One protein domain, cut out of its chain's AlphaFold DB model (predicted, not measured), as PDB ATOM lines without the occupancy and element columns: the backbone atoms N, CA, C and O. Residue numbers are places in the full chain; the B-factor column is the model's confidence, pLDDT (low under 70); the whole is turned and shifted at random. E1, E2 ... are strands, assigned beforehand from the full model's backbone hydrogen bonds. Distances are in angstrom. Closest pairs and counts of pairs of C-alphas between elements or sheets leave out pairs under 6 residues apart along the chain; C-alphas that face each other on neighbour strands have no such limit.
ATOM      1  N   VAL A  22     284.163 175.970 374.936       98.50
ATOM      2  CA  VAL A  22     284.309 176.096 376.389       98.50
ATOM      3  C   VAL A  22     285.684 175.627 376.838       98.50
ATOM      4  O   VAL A  22     286.247 174.699 376.255       98.50
ATOM      5  N   SER A  23     286.218 176.262 377.877       98.69
ATOM      6  CA  SER A  23     287.450 175.851 378.555       98.69
ATOM      7  C   SER A  23     287.383 176.233 380.027       98.69
ATOM      8  O   SER A  23     287.110 177.391 380.355       98.69
ATOM      9  N   GLY A  24     287.595 175.271 380.920       98.56
ATOM     10  CA  GLY A  24     287.437 175.479 382.350       98.56
ATOM     11  C   GLY A  24     288.090 174.411 383.209       98.56
ATOM     12  O   GLY A  24     288.767 173.502 382.724       98.56
ATOM     13  N   ILE A  25     287.869 174.553 384.509       98.56
ATOM     14  CA  ILE A  25     288.474 173.732 385.553       98.56
ATOM     15  C   ILE A  25     287.394 173.132 386.441       98.56
ATOM     16  O   ILE A  25     286.275 173.650 386.512       98.56
ATOM     17  N   GLU A  26     287.735 172.041 387.109       97.62
ATOM     18  CA  GLU A  26     286.917 171.470 388.171       97.62
ATOM     19  C   GLU A  26     286.803 172.466 389.334       97.62
ATOM     20  O   GLU A  26     287.787 173.087 389.740       97.62
ATOM     21  N   THR A  27     285.588 172.659 389.849       97.06
ATOM     22  CA  THR A  27     285.303 173.670 390.886       97.06
ATOM     23  C   THR A  27     285.052 173.084 392.269       97.06
ATOM     24  O   THR A  27     284.861 173.831 393.229       97.06
ATOM     25  N   GLY A  28     285.071 171.761 392.400       93.62
ATOM     26  CA  GLY A  28     284.902 171.060 393.663       93.62
ATOM     27  C   GLY A  28     285.027 169.555 393.480       93.62
ATOM     28  O   GLY A  28     284.906 169.058 392.365       93.62
ATOM     29  N   TYR A  29     285.257 168.841 394.581       92.06
ATOM     30  CA  TYR A  29     285.359 167.384 394.552       92.06
ATOM     31  C   TYR A  29     284.067 166.739 394.039       92.06
ATOM     32  O   TYR A  29     282.983 167.218 394.391       92.06
ATOM     33  N   PRO A  30     284.160 165.622 393.296       94.00
ATOM     34  CA  PRO A  30     282.987 164.870 392.894       94.00
ATOM     35  C   PRO A  30     282.156 164.429 394.102       94.00
ATOM     36  O   PRO A  30     282.690 163.987 395.120       94.00
ATOM     37  N   TYR A  31     280.835 164.542 393.988       96.00
ATOM     38  CA  TYR A  31     279.900 164.236 395.075       96.00
ATOM     39  C   TYR A  31     278.644 163.533 394.559       96.00
ATOM     40  O   TYR A  31     278.334 163.583 393.373       96.00
ATOM     41  N   SER A  32     277.888 162.892 395.444       97.38
ATOM     42  CA  SER A  32     276.605 162.256 395.113       97.38
ATOM     43  C   SER A  32     275.460 162.974 395.827       97.38
ATOM     44  O   SER A  32     275.652 163.569 396.887       97.38
ATOM     45  N   ASN A  33     274.257 162.914 395.260       96.12
ATOM     46  CA  ASN A  33     273.024 163.413 395.880       96.12
ATOM     47  C   ASN A  33     271.817 162.579 395.418       96.12
ATOM     48  O   ASN A  33     271.986 161.628 394.660       96.12
ATOM     49  N   ASP A  34     270.602 162.941 395.829       96.31
ATOM     50  CA  ASP A  34     269.388 162.181 395.484       96.31
ATOM     51  C   ASP A  34     269.138 162.076 393.968       96.31
ATOM     52  O   ASP A  34     268.643 161.059 393.482       96.31
ATOM     53  N   SER A  35     269.532 163.095 393.197       93.69
ATOM     54  CA  SER A  35     269.409 163.114 391.731       93.69
ATOM     55  C   SER A  35     270.534 162.354 391.016       93.69
ATOM     56  O   SER A  35     270.401 162.005 389.844       93.69
ATOM     57  N   CYS A  36     271.648 162.101 391.702       97.31
ATOM     58  CA  CYS A  36     272.812 161.371 391.208       97.31
ATOM     59  C   CYS A  36     273.376 160.476 392.330       97.31
ATOM     60  O   CYS A  36     274.417 160.792 392.918       97.31
ATOM     61  N   PRO A  37     272.660 159.394 392.690       97.25
ATOM     62  CA  PRO A  37     273.000 158.597 393.861       97.25
ATOM     63  C   PRO A  37     274.240 157.736 393.615       97.25
ATOM     64  O   PRO A  37     274.468 157.250 392.502       97.25
ATOM     65  N   ALA A  38     275.011 157.493 394.677       96.25
ATOM     66  CA  ALA A  38     276.158 156.590 394.647       96.25
ATOM     67  C   ALA A  38     275.770 155.211 394.051       96.25
ATOM     68  O   ALA A  38     274.662 154.729 394.305       96.25
ATOM     69  N   PRO A  39     276.641 154.570 393.244       95.88
ATOM     70  CA  PRO A  39     278.053 154.898 393.003       95.88
ATOM     71  C   PRO A  39     278.288 155.969 391.919       95.88
ATOM     72  O   PRO A  39     279.422 156.182 391.499       95.88
ATOM     73  N   LYS A  40     277.233 156.633 391.431       97.75
ATOM     74  CA  LYS A  40     277.364 157.762 390.503       97.75
ATOM     75  C   LYS A  40     277.881 158.991 391.238       97.75
ATOM     76  O   LYS A  40     277.700 159.127 392.448       97.75
ATOM     77  N   SER A  41     278.485 159.902 390.491       97.38
ATOM     78  CA  SER A  41     278.987 161.165 391.028       97.38
ATOM     79  C   SER A  41     278.707 162.318 390.077       97.38
ATOM     80  O   SER A  41     278.542 162.133 388.870       97.38
ATOM     81  N   ILE A  42     278.600 163.506 390.660       98.19
ATOM     82  CA  ILE A  42     278.483 164.789 389.992       98.19
ATOM     83  C   ILE A  42     279.865 165.418 389.990       98.19
ATOM     84  O   ILE A  42     280.411 165.669 391.063       98.19
ATOM     85  N   SER A  43     280.377 165.726 388.804       97.62
ATOM     86  CA  SER A  43     281.620 166.476 388.633       97.62
ATOM     87  C   SER A  43     281.304 167.911 388.181       97.62
ATOM     88  O   SER A  43     280.729 168.091 387.095       97.62
ATOM     89  N   PRO A  44     281.596 168.936 389.007       97.94
ATOM     90  CA  PRO A  44     281.312 170.328 388.685       97.94
ATOM     91  C   PRO A  44     282.493 171.010 387.976       97.94
ATOM     92  O   PRO A  44     283.635 170.918 388.420       97.94
ATOM     93  N   PHE A  45     282.216 171.755 386.904       98.56
ATOM     94  CA  PHE A  45     283.218 172.564 386.200       98.56
ATOM     95  C   PHE A  45     282.694 173.967 385.916       98.56
ATOM     96  O   PHE A  45     281.496 174.171 385.715       98.56
ATOM     97  N   ALA A  46     283.603 174.934 385.831       98.69
ATOM     98  CA  ALA A  46     283.294 176.277 385.356       98.69
ATOM     99  C   ALA A  46     284.469 176.877 384.585       98.69
ATOM    100  O   ALA A  46     285.623 176.480 384.764       98.69
ATOM    101  N   GLY A  47     284.178 177.854 383.733       98.62
ATOM    102  CA  GLY A  47     285.207 178.526 382.953       98.62
ATOM    103  C   GLY A  47     284.650 179.486 381.917       98.62
ATOM    104  O   GLY A  47     283.552 180.018 382.067       98.62
ATOM    105  N   ALA A  48     285.429 179.707 380.862       98.56
ATOM    106  CA  ALA A  48     285.090 180.610 379.772       98.56
ATOM    107  C   ALA A  48     284.303 179.887 378.672       98.56
ATOM    108  O   ALA A  48     284.585 178.730 378.354       98.56
ATOM    109  N   ALA A  49     283.356 180.603 378.073       98.31
ATOM    110  CA  ALA A  49     282.653 180.234 376.852       98.31
ATOM    111  C   ALA A  49     282.930 181.302 375.785       98.31
ATOM    112  O   ALA A  49     282.890 182.492 376.084       98.31
ATOM    113  N   GLN A  50     283.240 180.885 374.563       97.94
ATOM    114  CA  GLN A  50     283.500 181.765 373.423       97.94
ATOM    115  C   GLN A  50     282.719 181.275 372.212       97.94
ATOM    116  O   GLN A  50     282.784 180.090 371.878       97.94
ATOM    117  N   GLY A  51     282.027 182.163 371.512       95.44
ATOM    118  CA  GLY A  51     281.141 181.777 370.436       95.44
ATOM    119  C   GLY A  51     280.010 182.759 370.195       95.44
ATOM    120  O   GLY A  51     280.224 183.898 369.807       95.44
ATOM    121  N   THR A  52     278.779 182.273 370.327       95.62
ATOM    122  CA  THR A  52     277.570 183.073 370.095       95.62
ATOM    123  C   THR A  52     277.227 183.924 371.318       95.62
ATOM    124  O   THR A  52     276.728 185.035 371.167       95.62
ATOM    125  N   ILE A  53     277.467 183.395 372.522       94.81
ATOM    126  CA  ILE A  53     277.138 184.048 373.792       94.81
ATOM    127  C   ILE A  53     278.312 184.874 374.326       94.81
ATOM    128  O   ILE A  53     278.061 185.939 374.879       94.81
ATOM    129  N   ASP A  54     279.550 184.393 374.170       94.81
ATOM    130  CA  ASP A  54     280.779 185.003 374.707       94.81
ATOM    131  C   ASP A  54     280.684 185.375 376.203       94.81
ATOM    132  O   ASP A  54     280.249 186.456 376.603       94.81
ATOM    133  N   GLY A  55     281.147 184.481 377.076       97.12
ATOM    134  CA  GLY A  55     281.126 184.725 378.512       97.12
ATOM    135  C   GLY A  55     281.659 183.564 379.334       97.12
ATOM    136  O   GLY A  55     282.816 183.165 379.204       97.12
ATOM    137  N   THR A  56     280.829 183.038 380.227       98.56
ATOM    138  CA  THR A  56     281.209 181.983 381.171       98.56
ATOM    139  C   THR A  56     280.258 180.804 381.100       98.56
ATOM    140  O   THR A  56     279.101 180.955 380.703       98.56
ATOM    141  N   PHE A  57     280.735 179.631 381.506       98.62
ATOM    142  CA  PHE A  57     279.893 178.462 381.710       98.62
ATOM    143  C   PHE A  57     280.055 177.900 383.118       98.62
ATOM    144  O   PHE A  57     281.111 178.021 383.742       98.62
ATOM    145  N   GLN A  58     279.010 177.219 383.570       98.69
ATOM    146  CA  GLN A  58     279.015 176.358 384.742       98.69
ATOM    147  C   GLN A  58     278.280 175.068 384.386       98.69
ATOM    148  O   GLN A  58     277.193 175.110 383.807       98.69
ATOM    149  N   ILE A  59     278.866 173.923 384.721       98.31
ATOM    150  CA  ILE A  59     278.256 172.606 384.538       98.31
ATOM    151  C   ILE A  59     278.375 171.774 385.808       98.31
ATOM    152  O   ILE A  59     279.315 171.925 386.581       98.31
ATOM    153  N   ALA A  60     277.431 170.857 385.980       98.00
ATOM    154  CA  ALA A  60     277.463 169.811 386.991       98.00
ATOM    155  C   ALA A  60     276.986 168.519 386.327       98.00
ATOM    156  O   ALA A  60     275.790 168.365 386.067       98.00
ATOM    157  N   VAL A  61     277.919 167.631 385.983       98.06
ATOM    158  CA  VAL A  61     277.648 166.447 385.152       98.06
ATOM    159  C   VAL A  61     277.548 165.213 386.032       98.06
ATOM    160  O   VAL A  61     278.518 164.861 386.693       98.06
ATOM    161  N   CYS A  62     276.392 164.548 386.025       98.50
ATOM    162  CA  CYS A  62     276.208 163.266 386.696       98.50
ATOM    163  C   CYS A  62     276.670 162.134 385.777       98.50
ATOM    164  O   CYS A  62     276.187 162.004 384.647       98.50
ATOM    165  N   HIS A  63     277.562 161.285 386.271       98.44
ATOM    166  CA  HIS A  63     278.081 160.143 385.531       98.44
ATOM    167  C   HIS A  63     278.194 158.894 386.409       98.44
ATOM    168  O   HIS A  63     278.230 158.970 387.640       98.44
ATOM    169  N   THR A  64     278.237 157.722 385.776       98.38
ATOM    170  CA  THR A  64     278.573 156.464 386.462       98.38
ATOM    171  C   THR A  64     279.975 156.522 387.060       98.38
ATOM    172  O   THR A  64     280.769 157.399 386.721       98.38
ATOM    173  N   GLN A  65     280.307 155.574 387.938       96.50
ATOM    174  CA  GLN A  65     281.682 155.423 388.406       96.50
ATOM    175  C   GLN A  65     282.642 155.357 387.207       96.50
ATOM    176  O   GLN A  65     282.380 154.636 386.244       96.50
ATOM    177  N   LEU A  66     283.709 156.155 387.265       95.12
ATOM    178  CA  LEU A  66     284.718 156.239 386.217       95.12
ATOM    179  C   LEU A  66     285.784 155.166 386.447       95.12
ATOM    180  O   LEU A  66     286.649 155.343 387.301       95.12
ATOM    181  N   ASP A  67     285.708 154.067 385.697       92.12
ATOM    182  CA  ASP A  67     286.732 153.014 385.704       92.12
ATOM    183  C   ASP A  67     286.652 152.112 384.450       92.12
ATOM    184  O   ASP A  67     285.729 151.307 384.316       92.12
ATOM    185  N   PRO A  68     287.573 152.243 383.477       93.69
ATOM    186  CA  PRO A  68     288.295 153.470 383.141       93.69
ATOM    187  C   PRO A  68     287.389 154.485 382.423       93.69
ATOM    188  O   PRO A  68     287.806 155.611 382.184       93.69
ATOM    189  N   ASN A  69     286.171 154.086 382.046       97.69
ATOM    190  CA  ASN A  69     285.205 154.900 381.312       97.69
ATOM    191  C   ASN A  69     283.971 155.162 382.178       97.69
ATOM    192  O   ASN A  69     283.725 154.446 383.147       97.69
ATOM    193  N   ALA A  70     283.186 156.168 381.806       98.31
ATOM    194  CA  ALA A  70     281.903 156.452 382.431       98.31
ATOM    195  C   ALA A  70     280.842 156.816 381.391       98.31
ATOM    196  O   ALA A  70     281.143 157.309 380.301       98.31
ATOM    197  N   GLU A  71     279.585 156.602 381.760       98.62
ATOM    198  CA  GLU A  71     278.428 157.115 381.040       98.62
ATOM    199  C   GLU A  71     277.937 158.398 381.714       98.62
ATOM    200  O   GLU A  71     277.781 158.443 382.937       98.62
ATOM    201  N   ILE A  72     277.655 159.431 380.918       98.56
ATOM    202  CA  ILE A  72     276.922 160.617 381.366       98.56
ATOM    203  C   ILE A  72     275.448 160.241 381.448       98.56
ATOM    204  O   ILE A  72     274.822 159.895 380.446       98.56
ATOM    205  N   VAL A  73     274.885 160.353 382.646       98.19
ATOM    206  CA  VAL A  73     273.489 159.984 382.919       98.19
ATOM    207  C   VAL A  73     272.603 161.185 383.224       98.19
ATOM    208  O   VAL A  73     271.404 161.018 383.430       98.19
ATOM    209  N   GLY A  74     273.174 162.388 383.224       97.94
ATOM    210  CA  GLY A  74     272.452 163.639 383.375       97.94
ATOM    211  C   GLY A  74     273.377 164.771 383.798       97.94
ATOM    212  O   GLY A  74     274.602 164.659 383.758       97.94
ATOM    213  N   GLY A  75     272.781 165.867 384.250       97.50
ATOM    214  CA  GLY A  75     273.509 167.033 384.736       97.50
ATOM    215  C   GLY A  75     272.944 168.325 384.179       97.50
ATOM    216  O   GLY A  75     272.161 168.307 383.233       97.50
ATOM    217  N   SER A  76     273.340 169.446 384.763       97.88
ATOM    218  CA  SER A  76     272.915 170.780 384.338       97.88
ATOM    219  C   SER A  76     274.068 171.549 383.715       97.88
ATOM    220  O   SER A  76     275.223 171.372 384.109       97.88
ATOM    221  N   PHE A  77     273.744 172.455 382.799       98.19
ATOM    222  CA  PHE A  77     274.665 173.480 382.328       98.19
ATOM    223  C   PHE A  77     273.991 174.849 382.311       98.19
ATOM    224  O   PHE A  77     272.778 174.959 382.116       98.19
ATOM    225  N   VAL A  78     274.803 175.886 382.468       98.25
ATOM    226  CA  VAL A  78     274.441 177.285 382.265       98.25
ATOM    227  C   VAL A  78     275.588 177.966 381.528       98.25
ATOM    228  O   VAL A  78     276.748 177.778 381.891       98.25
ATOM    229  N   ILE A  79     275.270 178.754 380.505       98.00
ATOM    230  CA  ILE A  79     276.192 179.639 379.792       98.00
ATOM    231  C   ILE A  79     275.630 181.054 379.877       98.00
ATOM    232  O   ILE A  79     274.465 181.280 379.548       98.00
ATOM    233  N   THR A  80     276.447 181.999 380.331       97.88
ATOM    234  CA  THR A  80     276.039 183.389 380.562       97.88
ATOM    235  C   THR A  80     277.023 184.343 379.906       97.88
ATOM    236  O   THR A  80     278.227 184.235 380.145       97.88
ATOM    237  N   GLY A  81     276.513 185.299 379.131       97.12
ATOM    238  CA  GLY A  81     277.289 186.364 378.492       97.12
ATOM    239  C   GLY A  81     276.408 187.580 378.220       97.12
ATOM    240  O   GLY A  81     275.306 187.454 377.686       97.12
ATOM    241  N   GLY A  82     276.856 188.767 378.640       94.44
ATOM    242  CA  GLY A  82     276.063 189.997 378.545       94.44
ATOM    243  C   GLY A  82     274.676 189.851 379.188       94.44
ATOM    244  O   GLY A  82     274.562 189.568 380.377       94.44
ATOM    245  N   THR A  83     273.621 190.043 378.393       94.06
ATOM    246  CA  THR A  83     272.214 189.869 378.807       94.06
ATOM    247  C   THR A  83     271.640 188.493 378.460       94.06
ATOM    248  O   THR A  83     270.454 188.254 378.672       94.06
ATOM    249  N   THR A  84     272.447 187.598 377.891       94.94
ATOM    250  CA  THR A  84     272.021 186.280 377.423       94.94
ATOM    251  C   THR A  84     272.395 185.224 378.453       94.94
ATOM    252  O   THR A  84     273.542 185.121 378.886       94.94
ATOM    253  N   THR A  85     271.416 184.415 378.846       96.12
ATOM    254  CA  THR A  85     271.623 183.227 379.677       96.12
ATOM    255  C   THR A  85     270.963 182.047 378.996       96.12
ATOM    256  O   THR A  85     269.777 182.089 378.677       96.12
ATOM    257  N   VAL A  86     271.739 180.993 378.783       96.06
ATOM    258  CA  VAL A  86     271.265 179.738 378.221       96.06
ATOM    259  C   VAL A  86     271.535 178.627 379.219       96.06
ATOM    260  O   VAL A  86     272.677 178.371 379.586       96.06
ATOM    261  N   SER A  87     270.477 177.947 379.647       96.56
ATOM    262  CA  SER A  87     270.554 176.822 380.574       96.56
ATOM    263  C   SER A  87     269.908 175.582 379.982       96.56
ATOM    264  O   SER A  87     268.941 175.679 379.227       96.56
ATOM    265  N   GLY A  88     270.386 174.415 380.388       97.19
ATOM    266  CA  GLY A  88     269.791 173.149 379.994       97.19
ATOM    267  C   GLY A  88     270.392 171.980 380.752       97.19
ATOM    268  O   GLY A  88     270.970 172.140 381.831       97.19
ATOM    269  N   GLN A  89     270.227 170.790 380.186       97.94
ATOM    270  CA  GLN A  89     270.673 169.547 380.807       97.94
ATOM    271  C   GLN A  89     271.493 168.690 379.850       97.94
ATOM    272  O   GLN A  89     271.309 168.744 378.636       97.94
ATOM    273  N   PHE A  90     272.377 167.867 380.402       98.19
ATOM    274  CA  PHE A  90     272.973 166.758 379.665       98.19
ATOM    275  C   PHE A  90     271.949 165.627 379.548       98.19
ATOM    276  O   PHE A  90     271.305 165.262 380.532       98.19
ATOM    277  N   ALA A  91     271.799 165.076 378.348       97.88
ATOM    278  CA  ALA A  91     271.010 163.873 378.122       97.88
ATOM    279  C   ALA A  91     271.775 162.628 378.605       97.88
ATOM    280  O   ALA A  91     273.007 162.589 378.567       97.88
ATOM    281  N   THR A  92     271.039 161.595 379.013       97.75
ATOM    282  CA  THR A  92     271.598 160.266 379.300       97.75
ATOM    283  C   THR A  92     272.188 159.631 378.031       97.75
ATOM    284  O   THR A  92     271.722 159.907 376.923       97.75
ATOM    285  N   GLY A  93     273.197 158.768 378.188       96.75
ATOM    286  CA  GLY A  93     273.860 158.054 377.091       96.75
ATOM    287  C   GLY A  93     275.086 158.766 376.515       96.75
ATOM    288  O   GLY A  93     275.620 158.336 375.492       96.75
ATOM    289  N   GLY A  94     275.541 159.859 377.140       97.94
ATOM    290  CA  GLY A  94     276.843 160.450 376.820       97.94
ATOM    291  C   GLY A  94     277.999 159.586 377.331       97.94
ATOM    292  O   GLY A  94     277.812 158.720 378.180       97.94
ATOM    293  N   THR A  95     279.208 159.824 376.840       98.50
ATOM    294  CA  THR A  95     280.394 159.022 377.146       98.50
ATOM    295  C   THR A  95     281.538 159.876 377.673       98.50
ATOM    296  O   THR A  95     281.763 161.000 377.223       98.50
ATOM    297  N   VAL A  96     282.286 159.302 378.612       98.56
ATOM    298  CA  VAL A  96     283.608 159.750 379.054       98.56
ATOM    299  C   VAL A  96     284.548 158.568 378.857       98.56
ATOM    300  O   VAL A  96     284.474 157.583 379.592       98.56
ATOM    301  N   THR A  97     285.397 158.638 377.835       98.62
ATOM    302  CA  THR A  97     286.232 157.512 377.403       98.62
ATOM    303  C   THR A  97     287.701 157.848 377.564       98.62
ATOM    304  O   THR A  97     288.161 158.838 376.995       98.62
ATOM    305  N   LEU A  98     288.452 157.023 378.293       98.19
ATOM    306  CA  LEU A  98     289.898 157.186 378.431       98.19
ATOM    307  C   LEU A  98     290.568 156.995 377.064       98.19
ATOM    308  O   LEU A  98     290.427 155.947 376.436       98.19
ATOM    309  N   VAL A  99     291.306 158.006 376.607       98.19
ATOM    310  CA  VAL A  99     292.034 157.977 375.325       98.19
ATOM    311  C   VAL A  99     293.547 157.966 375.498       98.19
ATOM    312  O   VAL A  99     294.265 157.582 374.579       98.19
ATOM    313  N   GLY A 100     294.051 158.362 376.666       96.75
ATOM    314  CA  GLY A 100     295.479 158.327 376.946       96.75
ATOM    315  C   GLY A 100     295.780 158.469 378.426       96.75
ATOM    316  O   GLY A 100     295.041 159.114 379.165       96.75
ATOM    317  N   GLN A 101     296.893 157.880 378.844       96.06
ATOM    318  CA  GLN A 101     297.453 158.062 380.173       96.06
ATOM    319  C   GLN A 101     298.961 158.248 380.049       96.06
ATOM    320  O   GLN A 101     299.626 157.552 379.284       96.06
ATOM    321  N   THR A 102     299.506 159.182 380.813       97.19
ATOM    322  CA  THR A 102     300.944 159.412 380.922       97.19
ATOM    323  C   THR A 102     301.329 159.392 382.388       97.19
ATOM    324  O   THR A 102     300.602 159.921 383.223       97.19
ATOM    325  N   VAL A 103     302.464 158.767 382.694       97.00
ATOM    326  CA  VAL A 103     303.071 158.759 384.025       97.00
ATOM    327  C   VAL A 103     304.500 159.255 383.872       97.00
ATOM    328  O   VAL A 103     305.256 158.698 383.077       97.00
ATOM    329  N   LEU A 104     304.852 160.309 384.602       95.44
ATOM    330  CA  LEU A 104     306.179 160.915 384.566       95.44
ATOM    331  C   LEU A 104     306.520 161.473 385.947       95.44
ATOM    332  O   LEU A 104     305.732 162.218 386.526       95.44
ATOM    333  N   ASP A 105     307.680 161.085 386.478       92.75
ATOM    334  CA  ASP A 105     308.233 161.603 387.737       92.75
ATOM    335  C   ASP A 105     307.247 161.572 388.922       92.75
ATOM    336  O   ASP A 105     307.136 162.512 389.705       92.75
ATOM    337  N   GLY A 106     306.485 160.480 389.046       93.94
ATOM    338  CA  GLY A 106     305.497 160.296 390.120       93.94
ATOM    339  C   GLY A 106     304.183 161.062 389.929       93.94
ATOM    340  O   GLY A 106     303.277 160.938 390.752       93.94
ATOM    341  N   THR A 107     304.034 161.805 388.834       96.75
ATOM    342  CA  THR A 107     302.769 162.423 388.421       96.75
ATOM    343  C   THR A 107     302.089 161.589 387.343       96.75
ATOM    344  O   THR A 107     302.730 160.796 386.646       96.75
ATOM    345  N   CYS A 108     300.778 161.749 387.216       97.38
ATOM    346  CA  CYS A 108     299.992 161.110 386.176       97.38
ATOM    347  C   CYS A 108     299.008 162.094 385.550       97.38
ATOM    348  O   CYS A 108     298.416 162.930 386.234       97.38
ATOM    349  N   THR A 109     298.818 161.939 384.245       97.81
ATOM    350  CA  THR A 109     297.808 162.652 383.470       97.81
ATOM    351  C   THR A 109     296.943 161.628 382.759       97.81
ATOM    352  O   THR A 109     297.476 160.735 382.097       97.81
ATOM    353  N   GLN A 110     295.624 161.748 382.875       98.19
ATOM    354  CA  GLN A 110     294.674 160.931 382.121       98.19
ATOM    355  C   GLN A 110     293.842 161.839 381.224       98.19
ATOM    356  O   GLN A 110     293.244 162.805 381.692       98.19
ATOM    357  N   THR A 111     293.804 161.531 379.935       98.50
ATOM    358  CA  THR A 111     293.053 162.284 378.934       98.50
ATOM    359  C   THR A 111     291.845 161.471 378.514       98.50
ATOM    360  O   THR A 111     291.975 160.305 378.138       98.50
ATOM    361  N   TYR A 112     290.679 162.107 378.520       98.75
ATOM    362  CA  TYR A 112     289.402 161.505 378.177       98.75
ATOM    363  C   TYR A 112     288.734 162.269 377.042       98.75
ATOM    364  O   TYR A 112     288.680 163.499 377.059       98.75
ATOM    365  N   ALA A 113     288.165 161.537 376.091       98.75
ATOM    366  CA  ALA A 113     287.197 162.084 375.156       98.75
ATOM    367  C   ALA A 113     285.817 162.111 375.823       98.75
ATOM    368  O   ALA A 113     285.377 161.109 376.386       98.75
ATOM    369  N   VAL A 114     285.136 163.250 375.738       98.62
ATOM    370  CA  VAL A 114     283.802 163.460 376.305       98.62
ATOM    371  C   VAL A 114     282.824 163.772 375.182       98.62
ATOM    372  O   VAL A 114     283.093 164.633 374.346       98.62
ATOM    373  N   SER A 115     281.678 163.098 375.161       98.50
ATOM    374  CA  SER A 115     280.617 163.329 374.179       98.50
ATOM    375  C   SER A 115     279.250 163.180 374.833       98.50
ATOM    376  O   SER A 115     279.058 162.301 375.663       98.50
ATOM    377  N   GLY A 116     278.272 164.006 374.472       97.62
ATOM    378  CA  GLY A 116     276.925 163.876 375.026       97.62
ATOM    379  C   GLY A 116     275.875 164.689 374.285       97.62
ATOM    380  O   GLY A 116     276.188 165.670 373.609       97.62
ATOM    381  N   GLY A 117     274.616 164.277 374.415       98.19
ATOM    382  CA  GLY A 117     273.473 165.084 373.994       98.19
ATOM    383  C   GLY A 117     273.187 166.200 374.999       98.19
ATOM    384  O   GLY A 117     273.420 166.034 376.194       98.19
ATOM    385  N   LEU A 118     272.662 167.325 374.515       97.69
ATOM    386  CA  LEU A 118     272.184 168.429 375.351       97.69
ATOM    387  C   LEU A 118     270.680 168.617 375.129       97.69
ATOM    388  O   LEU A 118     270.197 168.522 374.000       97.69
ATOM    389  N   LEU A 119     269.950 168.883 376.207       96.88
ATOM    390  CA  LEU A 119     268.513 169.134 376.210       96.88
ATOM    391  C   LEU A 119     268.232 170.642 376.305       96.88
ATOM    392  O   LEU A 119     268.952 171.338 377.030       96.88
ATOM    393  N   PRO A 120     267.185 171.149 375.620       93.81
ATOM    394  CA  PRO A 120     266.169 170.401 374.860       93.81
ATOM    395  C   PRO A 120     266.653 169.849 373.507       93.81
ATOM    396  O   PRO A 120     266.146 168.824 373.061       93.81
ATOM    397  N   ALA A 121     267.653 170.469 372.878       94.50
ATOM    398  CA  ALA A 121     268.306 169.929 371.693       94.50
ATOM    399  C   ALA A 121     269.737 170.466 371.561       94.50
ATOM    400  O   ALA A 121     269.985 171.665 371.673       94.50
ATOM    401  N   GLY A 122     270.691 169.582 371.277       96.38
ATOM    402  CA  GLY A 122     272.090 169.963 371.157       96.38
ATOM    403  C   GLY A 122     273.055 168.810 371.382       96.38
ATOM    404  O   GLY A 122     272.655 167.659 371.561       96.38
ATOM    405  N   LYS A 123     274.348 169.126 371.355       98.00
ATOM    406  CA  LYS A 123     275.428 168.178 371.630       98.00
ATOM    407  C   LYS A 123     276.655 168.871 372.199       98.00
ATOM    408  O   LYS A 123     276.926 170.024 371.868       98.00
ATOM    409  N   PHE A 124     277.418 168.129 372.983       98.44
ATOM    410  CA  PHE A 124     278.730 168.500 373.484       98.44
ATOM    411  C   PHE A 124     279.770 167.486 373.007       98.44
ATOM    412  O   PHE A 124     279.503 166.286 373.003       98.44
ATOM    413  N   ALA A 125     280.947 167.968 372.619       98.62
ATOM    414  CA  ALA A 125     282.121 167.138 372.370       98.62
ATOM    415  C   ALA A 125     283.368 167.850 372.899       98.62
ATOM    416  O   ALA A 125     283.581 169.023 372.590       98.62
ATOM    417  N   GLY A 126     284.194 167.160 373.677       98.38
ATOM    418  CA  GLY A 126     285.329 167.777 374.346       98.38
ATOM    419  C   GLY A 126     286.368 166.798 374.864       98.38
ATOM    420  O   GLY A 126     286.298 165.592 374.630       98.38
ATOM    421  N   THR A 127     287.326 167.360 375.589       98.75
ATOM    422  CA  THR A 127     288.429 166.674 376.240       98.75
ATOM    423  C   THR A 127     288.434 167.037 377.715       98.75
ATOM    424  O   THR A 127     288.499 168.217 378.066       98.75
ATOM    425  N   LEU A 128     288.397 166.013 378.560       98.50
ATOM    426  CA  LEU A 128     288.636 166.105 379.996       98.50
ATOM    427  C   LEU A 128     290.063 165.626 380.268       98.50
ATOM    428  O   LEU A 128     290.484 164.601 379.735       98.50
ATOM    429  N   VAL A 129     290.806 166.357 381.088       98.44
ATOM    430  CA  VAL A 129     292.153 165.969 381.513       98.44
ATOM    431  C   VAL A 129     292.185 165.922 383.027       98.44
ATOM    432  O   VAL A 129     291.906 166.928 383.672       98.44
ATOM    433  N   HIS A 130     292.521 164.763 383.577       97.69
ATOM    434  CA  HIS A 130     292.832 164.590 384.987       97.69
ATOM    435  C   HIS A 130     294.325 164.753 385.221       97.69
ATOM    436  O   HIS A 130     295.139 164.232 384.458       97.69
ATOM    437  N   TYR A 131     294.651 165.404 386.326       97.00
ATOM    438  CA  TYR A 131     295.991 165.566 386.856       97.00
ATOM    439  C   TYR A 131     296.033 164.954 388.252       97.00
ATOM    440  O   TYR A 131     295.154 165.194 389.089       97.00
ATOM    441  N   GLY A 132     297.048 164.135 388.490       97.00
ATOM    442  CA  GLY A 132     297.142 163.345 389.702       97.00
ATOM    443  C   GLY A 132     298.560 162.941 390.073       97.00
ATOM    444  O   GLY A 132     299.534 163.216 389.366       97.00
ATOM    445  N   SER A 133     298.657 162.241 391.197       97.44
ATOM    446  CA  SER A 133     299.867 161.545 391.632       97.44
ATOM    447  C   SER A 133     299.752 160.059 391.315       97.44
ATOM    448  O   SER A 133     298.714 159.436 391.543       97.44
ATOM    449  N   TRP A 134     300.827 159.476 390.796       96.62
ATOM    450  CA  TRP A 134     300.883 158.049 390.514       96.62
ATOM    451  C   TRP A 134     301.129 157.261 391.802       96.62
ATOM    452  O   TRP A 134     302.126 157.472 392.487       96.62
ATOM    453  N   THR A 135     300.237 156.325 392.122       94.12
ATOM    454  CA  THR A 135     300.313 155.503 393.346       94.12
ATOM    455  C   THR A 135     301.120 154.215 393.165       94.12
ATOM    456  O   THR A 135     301.273 153.441 394.107       94.12
ATOM    457  N   GLY A 136     301.617 153.949 391.953       90.50
ATOM    458  CA  GLY A 136     302.210 152.664 391.565       90.50
ATOM    459  C   GLY A 136     301.255 151.777 390.764       90.50
ATOM    460  O   GLY A 136     301.717 150.997 389.935       90.50
ATOM    461  N   SER A 137     299.941 151.931 390.956       90.31
ATOM    462  CA  SER A 137     298.910 151.149 390.255       90.31
ATOM    463  C   SER A 137     297.786 151.993 389.657       90.31
ATOM    464  O   SER A 137     297.143 151.559 388.703       90.31
ATOM    465  N   SER A 138     297.547 153.194 390.184       91.25
ATOM    466  CA  SER A 138     296.470 154.076 389.745       91.25
ATOM    467  C   SER A 138     296.880 155.546 389.781       91.25
ATOM    468  O   SER A 138     297.854 155.940 390.430       91.25
ATOM    469  N   CYS A 139     296.118 156.370 389.066       94.06
ATOM    470  CA  CYS A 139     296.246 157.816 389.138       94.06
ATOM    471  C   CYS A 139     295.340 158.357 390.251       94.06
ATOM    472  O   CYS A 139     294.119 158.260 390.155       94.06
ATOM    473  N   SER A 140     295.925 158.910 391.315       94.94
ATOM    474  CA  SER A 140     295.184 159.617 392.362       94.94
ATOM    475  C   SER A 140     294.958 161.060 391.914       94.94
ATOM    476  O   SER A 140     295.859 161.893 391.993       94.94
ATOM    477  N   VAL A 141     293.772 161.318 391.365       94.81
ATOM    478  CA  VAL A 141     293.396 162.602 390.760       94.81
ATOM    479  C   VAL A 141     293.147 163.653 391.841       94.81
ATOM    480  O   VAL A 141     292.445 163.386 392.815       94.81
ATOM    481  N   PHE A 142     293.698 164.853 391.657       93.19
ATOM    482  CA  PHE A 142     293.466 166.004 392.540       93.19
ATOM    483  C   PHE A 142     292.992 167.260 391.798       93.19
ATOM    484  O   PHE A 142     292.622 168.240 392.441       93.19
ATOM    485  N   PHE A 143     293.047 167.263 390.464       93.00
ATOM    486  CA  PHE A 143     292.646 168.397 389.641       93.00
ATOM    487  C   PHE A 143     292.223 167.933 388.248       93.00
ATOM    488  O   PHE A 143     292.834 167.022 387.686       93.00
ATOM    489  N   ALA A 144     291.228 168.597 387.660       97.75
ATOM    490  CA  ALA A 144     290.794 168.321 386.300       97.75
ATOM    491  C   ALA A 144     290.475 169.587 385.495       97.75
ATOM    492  O   ALA A 144     290.022 170.604 386.024       97.75
ATOM    493  N   THR A 145     290.668 169.501 384.180       98.62
ATOM    494  CA  THR A 145     290.289 170.545 383.216       98.62
ATOM    495  C   THR A 145     289.368 169.982 382.150       98.62
ATOM    496  O   THR A 145     289.575 168.856 381.701       98.62
ATOM    497  N   ILE A 146     288.418 170.784 381.682       98.56
ATOM    498  CA  ILE A 146     287.525 170.440 380.575       98.56
ATOM    499  C   ILE A 146     287.655 171.485 379.474       98.56
ATOM    500  O   ILE A 146     287.676 172.687 379.731       98.56
ATOM    501  N   SER A 147     287.701 171.036 378.227       98.69
ATOM    502  CA  SER A 147     287.553 171.907 377.064       98.69
ATOM    503  C   SER A 147     286.704 171.220 376.010       98.69
ATOM    504  O   SER A 147     286.673 169.996 375.943       98.69
ATOM    505  N   GLY A 148     285.980 171.966 375.187       98.38
ATOM    506  CA  GLY A 148     285.139 171.347 374.170       98.38
ATOM    507  C   GLY A 148     284.312 172.334 373.378       98.38
ATOM    508  O   GLY A 148     284.506 173.545 373.462       98.38
ATOM    509  N   ARG A 149     283.380 171.801 372.594       98.44
ATOM    510  CA  ARG A 149     282.404 172.574 371.836       98.44
ATOM    511  C   ARG A 149     280.991 172.104 372.147       98.44
ATOM    512  O   ARG A 149     280.706 170.908 372.087       98.44
ATOM    513  N   ALA A 150     280.117 173.058 372.435       97.50
ATOM    514  CA  ALA A 150     278.687 172.869 372.594       97.50
ATOM    515  C   ALA A 150     277.945 173.464 371.393       97.50
ATOM    516  O   ALA A 150     278.224 174.579 370.954       97.50
ATOM    517  N   LEU A 151     276.986 172.706 370.869       97.38
ATOM    518  CA  LEU A 151     275.968 173.184 369.942       97.38
ATOM    519  C   LEU A 151     274.619 173.072 370.638       97.38
ATOM    520  O   LEU A 151     274.223 171.965 370.997       97.38
ATOM    521  N   LEU A 152     273.913 174.185 370.782       94.31
ATOM    522  CA  LEU A 152     272.594 174.260 371.406       94.31
ATOM    523  C   LEU A 152     271.574 174.735 370.378       94.31
ATOM    524  O   LEU A 152     271.880 175.617 369.578       94.31
ATOM    525  N   LYS A 153     270.375 174.158 370.409       91.19
ATOM    526  CA  LYS A 153     269.240 174.547 369.572       91.19
ATOM    527  C   LYS A 153     268.054 174.831 370.483       91.19
ATOM    528  O   LYS A 153     267.526 173.907 371.102       91.19
ATOM    529  N   LEU A 154     267.698 176.105 370.593       82.00
ATOM    530  CA  LEU A 154     266.603 176.606 371.428       82.00
ATOM    531  C   LEU A 154     265.515 177.245 370.578       82.00
ATOM    532  O   LEU A 154     265.838 177.612 369.425       82.00
TER     533      LEU A 154
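Overview. This is residues 22 to 154 of the 154 residues of an uncharacterized protein of Chloroflexi bacterium (UniProt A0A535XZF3). The domain is a narrow, flattened barrel of nine strands, its ring closed from E1 through E2, E3, E4, E6, E7, E8 and E9 back to E1, with E5 set between E4 and E7 where the pairing branches. The long strands E6 to E9 run in a different direction from E3, E4 and E5, and the tight turns of E6 to E7 and E8 to E9 lie toward one end of the long axis. The printed part has 133 residues, with no named helix and strands E1 to E9 in that order along the chain; it is all strand, and neighbours are antiparallel. It is compact, with a radius of gyration of the C-alphas of 14.8 A, and elongated, spanning 48 by 29 by 23 A.

Arrangement. The branched, twisted sheet has no edge strand. E4, residues 70 to 81, has E3, residues 55 to 63, on one side, with N 58 and O 78 at 2.9 A. On the other side are E5, residues 84 to 90, with N 79 and O 86 at 2.8 A, and E6, residues 94 to 104, with N 70 and O 96 at 2.9 A. E4 bends by 73 degrees at residue 73. E7, residues 107 to 119, has E6 and E5 on one side, with N 95 and O 115 at 2.7 A and N 119 and O 89 at 2.8 A. On its other side is E8, residues 122 to 134, with N 112 and O 128 at 2.8 A. E8 and E9, residues 139 to 153, form a hairpin, with N 127 and O 147 at 2.7 A. E1, residues 22 to 26, has E9 on one side, with N 24 and O 146 at 2.8 A, and E2, residues 41 to 51, on the other, with N 48 and O 23 at 2.9 A. E2 and E3 form a hairpin, with N 55 and O 49 at 2.8 A.

Along the chain. E1 begins at C-alpha 22 (284.309, 176.096, 376.389) and is 12.9 A long. E2 is 29.2 A, E3 25.7 A, E4 30.5 A, E5 19.7 A, E6 30.3 A, E7 37.0 A and E8 36.7 A long. E9 is 37.3 A long and ends at C-alpha 153 (269.240, 174.547, 369.572).

Size, cuts and confidence. The C-alphas farthest apart, of Thr 83 and Gly 136, are 49.5 A apart. The printed part has no cut. The link from E1 to E2, residues 27 to 40, is long. The mean pLDDT of the printed part is 96.8, and no printed residue is under 70.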